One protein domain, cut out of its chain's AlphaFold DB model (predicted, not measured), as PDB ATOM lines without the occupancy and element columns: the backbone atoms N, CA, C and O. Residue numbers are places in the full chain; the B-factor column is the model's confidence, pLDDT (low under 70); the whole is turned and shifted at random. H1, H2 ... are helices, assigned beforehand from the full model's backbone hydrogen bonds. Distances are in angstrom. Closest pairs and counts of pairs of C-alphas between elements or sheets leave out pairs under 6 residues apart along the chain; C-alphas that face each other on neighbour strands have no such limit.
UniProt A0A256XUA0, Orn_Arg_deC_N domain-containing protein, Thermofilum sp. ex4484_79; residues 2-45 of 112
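Overview. This is residues 2 to 45 of the 112 residues of the protein "Orn_Arg_deC_N domain-containing protein" of Thermofilum sp. ex4484_79 (UniProt A0A256XUA0). Two separate helices make an open hook: H1 runs to one end of the rod, the chain turns back through residues 17 to 24, and H2 sticks out the other way as a free arm. The printed part has 44 residues, with two named helices in the order H1, H2 and no named strand; its class is all helix. It is extended, with a radius of gyration of the C-alphas of 16.2 A and spans of 48 by 19 by 10 A.

Along the chain. H1, residues 3 to 16, begins at C-alpha 3 (80.628, 188.260, 142.815) and is 20.3 A long from first to last C-alpha. H2, residues 25 to 40, is 22.6 A long and ends at C-alpha 40 (65.884, 191.554, 172.018).

Arrangement. H1 and H2 are apart, with a short link of 8 residues between them. Residues 25 to 45, of which 25 to 40 belong to H2, stand free. Residues 14 to 19, of which 14 to 16 belong to H1, also stand free. In H1 and H2 every O i to N i+4 pair is within hydrogen-bond range.

Size, cuts and confidence. The C-alphas farthest apart, of Glu 14 and Arg 44, are 47.9 A apart. The printed part has no cut, and no printed residue is under 70 in pLDDT.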
ATOM      1  N   ASP A   2      76.922 189.798 145.421       85.88
ATOM      2  CA  ASP A   2      78.247 189.237 145.733       85.88
ATOM      3  C   ASP A   2      78.818 188.509 144.492       85.88
ATOM      4  O   ASP A   2      78.129 187.623 143.965       85.88
ATOM      5  N   PRO A   3      80.017 188.881 143.991       90.62
ATOM      6  CA  PRO A   3      80.628 188.260 142.815       90.62
ATOM      7  C   PRO A   3      80.677 186.730 142.893       90.62
ATOM      8  O   PRO A   3      80.406 186.060 141.896       90.62
ATOM      9  N   LYS A   4      80.908 186.174 144.088       92.19
ATOM     10  CA  LYS A   4      80.962 184.725 144.309       92.19
ATOM     11  C   LYS A   4      79.607 184.049 144.090       92.19
ATOM     12  O   LYS A   4      79.531 182.976 143.495       92.19
ATOM     13  N   ARG A   5      78.510 184.684 144.519       94.62
ATOM     14  CA  ARG A   5      77.150 184.164 144.283       94.62
ATOM     15  C   ARG A   5      76.801 184.154 142.797       94.62
ATOM     16  O   ARG A   5      76.158 183.214 142.348       94.62
ATOM     17  N   ARG A   6      77.250 185.150 142.022       95.19
ATOM     18  CA  ARG A   6      77.027 185.179 140.564       95.19
ATOM     19  C   ARG A   6      77.668 183.981 139.869       95.19
ATOM     20  O   ARG A   6      77.015 183.352 139.045       95.19
ATOM     21  N   GLU A   7      78.913 183.669 140.209       96.62
ATOM     22  CA  GLU A   7      79.627 182.520 139.645       96.62
ATOM     23  C   GLU A   7      78.918 181.195 139.968       96.62
ATOM     24  O   GLU A   7      78.686 180.384 139.074       96.62
ATOM     25  N   ILE A   8      78.478 181.018 141.220       96.69
ATOM     26  CA  ILE A   8      77.703 179.841 141.638       96.69
ATOM     27  C   ILE A   8      76.408 179.713 140.825       96.69
ATOM     28  O   ILE A   8      76.083 178.617 140.380       96.69
ATOM     29  N   LEU A   9      75.675 180.813 140.618       97.12
ATOM     30  CA  LEU A   9      74.418 180.794 139.866       97.12
ATOM     31  C   LEU A   9      74.620 180.402 138.398       97.12
ATOM     32  O   LEU A   9      73.828 179.620 137.884       97.12
ATOM     33  N   ILE A  10      75.670 180.910 137.744       97.31
ATOM     34  CA  ILE A  10      75.994 180.544 136.355       97.31
ATOM     35  C   ILE A  10      76.307 179.049 136.272       97.31
ATOM     36  O   ILE A  10      75.685 178.347 135.482       97.31
ATOM     37  N   ARG A  11      77.179 178.546 137.155       98.19
ATOM     38  CA  ARG A  11      77.543 177.124 137.187       98.19
ATOM     39  C   ARG A  11      76.329 176.215 137.400       98.19
ATOM     40  O   ARG A  11      76.183 175.215 136.712       98.19
ATOM     41  N   LEU A  12      75.446 176.562 138.338       98.25
ATOM     42  CA  LEU A  12      74.235 175.776 138.598       98.25
ATOM     43  C   LEU A  12      73.243 175.834 137.427       98.25
ATOM     44  O   LEU A  12      72.583 174.841 137.150       98.25
ATOM     45  N   ALA A  13      73.137 176.969 136.731       98.12
ATOM     46  CA  ALA A  13      72.289 177.082 135.546       98.12
ATOM     47  C   ALA A  13      72.809 176.228 134.376       98.12
ATOM     48  O   ALA A  13      72.008 175.659 133.639       98.12
ATOM     49  N   GLU A  14      74.131 176.113 134.219       98.31
ATOM     50  CA  GLU A  14      74.760 175.217 133.239       98.31
ATOM     51  C   GLU A  14      74.565 173.736 133.604       98.31
ATOM     52  O   GLU A  14      74.297 172.921 132.726       98.31
ATOM     53  N   GLU A  15      74.656 173.387 134.893       98.44
ATOM     54  CA  GLU A  15      74.539 172.007 135.389       98.44
ATOM     55  C   GLU A  15      73.088 171.491 135.418       98.44
ATOM     56  O   GLU A  15      72.828 170.355 135.022       98.44
ATOM     57  N   TYR A  16      72.134 172.313 135.870       98.12
ATOM     58  CA  TYR A  16      70.741 171.905 136.113       98.12
ATOM     59  C   TYR A  16      69.728 172.483 135.109       98.12
ATOM     60  O   TYR A  16      68.548 172.131 135.160       98.12
ATOM     61  N   GLY A  17      70.166 173.346 134.187       98.06
ATOM     62  CA  GLY A  17      69.302 174.017 133.214       98.06
ATOM     63  C   GLY A  17      68.503 175.189 133.795       98.06
ATOM     64  O   GLY A  17      68.653 175.567 134.956       98.06
ATOM     65  N   THR A  18      67.645 175.801 132.970       97.50
ATOM     66  CA  THR A  18      66.779 176.927 133.371       97.50
ATOM     67  C   THR A  18      65.329 176.714 132.911       97.50
ATOM     68  O   THR A  18      65.124 176.088 131.868       97.50
ATOM     69  N   PRO A  19      64.317 177.220 133.653       96.19
ATOM     70  CA  PRO A  19      64.414 178.044 134.868       96.19
ATOM     71  C   PRO A  19      64.846 177.253 136.117       96.19
ATOM     72  O   PRO A  19      64.415 176.124 136.323       96.19
ATOM     73  N   LEU A  20      65.674 177.874 136.968       97.19
ATOM     74  CA  LEU A  20      66.200 177.279 138.202       97.19
ATOM     75  C   LEU A  20      65.991 178.215 139.397       97.19
ATOM     76  O   LEU A  20      66.356 179.390 139.349       97.19
ATOM     77  N   TYR A  21      65.458 177.674 140.494       95.38
ATOM     78  CA  TYR A  21      65.363 178.367 141.779       95.38
ATOM     79  C   TYR A  21      66.525 177.961 142.687       95.38
ATOM     80  O   TYR A  21      66.738 176.776 142.939       95.38
ATOM     81  N   VAL A  22      67.253 178.944 143.224       95.31
ATOM     82  CA  VAL A  22      68.379 178.728 144.144       95.31
ATOM     83  C   VAL A  22      68.143 179.514 145.430       95.31
ATOM     84  O   VAL A  22      67.932 180.726 145.399       95.31
ATOM     85  N   TYR A  23      68.212 178.822 146.569       94.50
ATOM     86  CA  TYR A  23      68.053 179.415 147.896       94.50
ATOM     87  C   TYR A  23      69.397 179.454 148.624       94.50
ATOM     88  O   TYR A  23      70.004 178.422 148.902       94.50
ATOM     89  N   PHE A  24      69.838 180.657 148.981       94.88
ATOM     90  CA  PHE A  24      71.030 180.880 149.794       94.88
ATOM     91  C   PHE A  24      70.651 180.883 151.282       94.88
ATOM     92  O   PHE A  24      70.115 181.865 151.799       94.88
ATOM     93  N   LEU A  25      70.888 179.762 151.970       95.12
ATOM     94  CA  LEU A  25      70.506 179.588 153.379       95.12
ATOM     95  C   LEU A  25      71.242 180.536 154.336       95.12
ATOM     96  O   LEU A  25      70.696 180.916 155.369       95.12
ATOM     97  N   ASP A  26      72.458 180.945 153.991       95.25
ATOM     98  CA  ASP A  26      73.240 181.930 154.737       95.25
ATOM     99  C   ASP A  26      72.535 183.293 154.799       95.25
ATOM    100  O   ASP A  26      72.528 183.920 155.856       95.25
ATOM    101  N   ILE A  27      71.845 183.701 153.726       95.25
ATOM    102  CA  ILE A  27      71.034 184.929 153.718       95.25
ATOM    103  C   ILE A  27      69.848 184.803 154.679       95.25
ATOM    104  O   ILE A  27      69.527 185.749 155.398       95.25
ATOM    105  N   ILE A  28      69.184 183.642 154.704       96.12
ATOM    106  CA  ILE A  28      68.077 183.384 155.640       96.12
ATOM    107  C   ILE A  28      68.594 183.475 157.075       96.12
ATOM    108  O   ILE A  28      68.004 184.175 157.897       96.12
ATOM    109  N   LYS A  29      69.731 182.828 157.357       97.31
ATOM    110  CA  LYS A  29      70.355 182.850 158.678       97.31
ATOM    111  C   LYS A  29      70.682 184.271 159.130       97.31
ATOM    112  O   LYS A  29      70.318 184.651 160.238       97.31
ATOM    113  N   GLU A  30      71.347 185.045 158.278       97.56
ATOM    114  CA  GLU A  30      71.727 186.430 158.563       97.56
ATOM    115  C   GLU A  30      70.501 187.284 158.906       97.56
ATOM    116  O   GLU A  30      70.479 187.962 159.931       97.56
ATOM    117  N   ARG A  31      69.437 187.192 158.097       96.44
ATOM    118  CA  ARG A  31      68.193 187.937 158.330       96.44
ATOM    119  C   ARG A  31      67.534 187.570 159.654       96.44
ATOM    120  O   ARG A  31      67.087 188.462 160.368       96.44
ATOM    121  N   VAL A  32      67.476 186.281 159.981       97.19
ATOM    122  CA  VAL A  32      66.883 185.815 161.239       97.19
ATOM    123  C   VAL A  32      67.702 186.289 162.440       97.19
ATOM    124  O   VAL A  32      67.127 186.822 163.385       97.19
ATOM    125  N   VAL A  33      69.031 186.155 162.398       97.31
ATOM    126  CA  VAL A  33      69.918 186.610 163.484       97.31
ATOM    127  C   VAL A  33      69.803 188.119 163.694       97.31
ATOM    128  O   VAL A  33      69.672 188.565 164.830       97.31
ATOM    129  N   ASN A  34      69.787 188.901 162.611       97.44
ATOM    130  CA  ASN A  34      69.623 190.352 162.687       97.44
ATOM    131  C   ASN A  34      68.250 190.746 163.250       97.44
ATOM    132  O   ASN A  34      68.149 191.692 164.025       97.44
ATOM    133  N   LEU A  35      67.186 190.026 162.887       96.81
ATOM    134  CA  LEU A  35      65.855 190.295 163.423       96.81
ATOM    135  C   LEU A  35      65.782 190.006 164.929       96.81
ATOM    136  O   LEU A  35      65.256 190.828 165.677       96.81
ATOM    137  N   ILE A  36      66.332 188.870 165.370       95.88
ATOM    138  CA  ILE A  36      66.419 188.503 166.790       95.88
ATOM    139  C   ILE A  36      67.182 189.578 167.567       95.88
ATOM    140  O   ILE A  36      66.658 190.099 168.549       95.88
ATOM    141  N   SER A  37      68.371 189.970 167.094       95.50
ATOM    142  CA  SER A  37      69.215 190.935 167.807       95.50
ATOM    143  C   SER A  37      68.550 192.303 167.960       95.50
ATOM    144  O   SER A  37      68.720 192.954 168.987       95.50
ATOM    145  N   ILE A  38      67.756 192.734 166.975       96.31
ATOM    146  CA  ILE A  38      66.972 193.968 167.067       96.31
ATOM    147  C   ILE A  38      65.851 193.810 168.096       96.31
ATOM    148  O   ILE A  38      65.718 194.662 168.972       96.31
ATOM    149  N   ILE A  39      65.054 192.742 168.009       95.81
ATOM    150  CA  ILE A  39      63.882 192.542 168.873       95.81
ATOM    151  C   ILE A  39      64.282 192.423 170.348       95.81
ATOM    152  O   ILE A  39      63.613 193.004 171.205       95.81
ATOM    153  N   GLU A  40      65.387 191.743 170.648       95.06
ATOM    154  CA  GLU A  40      65.884 191.554 172.018       95.06
ATOM    155  C   GLU A  40      66.253 192.860 172.732       95.06
ATOM    156  O   GLU A  40      66.227 192.912 173.964       95.06
ATOM    157  N   ASN A  41      66.530 193.935 171.986       95.94
ATOM    158  CA  ASN A  41      66.779 195.256 172.568       95.94
ATOM    159  C   ASN A  41      65.505 195.926 173.110       95.94
ATOM    160  O   ASN A  41      65.604 196.840 173.927       95.94
ATOM    161  N   TYR A  42      64.319 195.487 172.672       96.62
ATOM    162  CA  TYR A  42      63.042 196.138 172.991       96.62
ATOM    163  C   TYR A  42      62.061 195.227 173.732       96.62
ATOM    164  O   TYR A  42      61.294 195.707 174.566       96.62
ATOM    165  N   LEU A  43      62.066 193.922 173.450       96.19
ATOM    166  CA  LEU A  43      61.113 192.960 173.998       96.19
ATOM    167  C   LEU A  43      61.836 191.861 174.777       96.19
ATOM    168  O   LEU A  43      62.817 191.285 174.321       96.19
ATOM    169  N   ARG A  44      61.307 191.532 175.961       90.88
ATOM    170  CA  ARG A  44      61.818 190.434 176.804       90.88
ATOM    171  C   ARG A  44      61.095 189.109 176.584       90.88
ATOM    172  O   ARG A  44      61.656 188.062 176.877       90.88
ATOM    173  N   ASN A  45      59.863 189.157 176.085       94.56
ATOM    174  CA  ASN A  45      59.055 187.982 175.791       94.56
ATOM    175  C   ASN A  45      58.423 188.153 174.412       94.56
ATOM    176  O   ASN A  45      57.585 189.034 174.220       94.56
TER     177      ASN A  45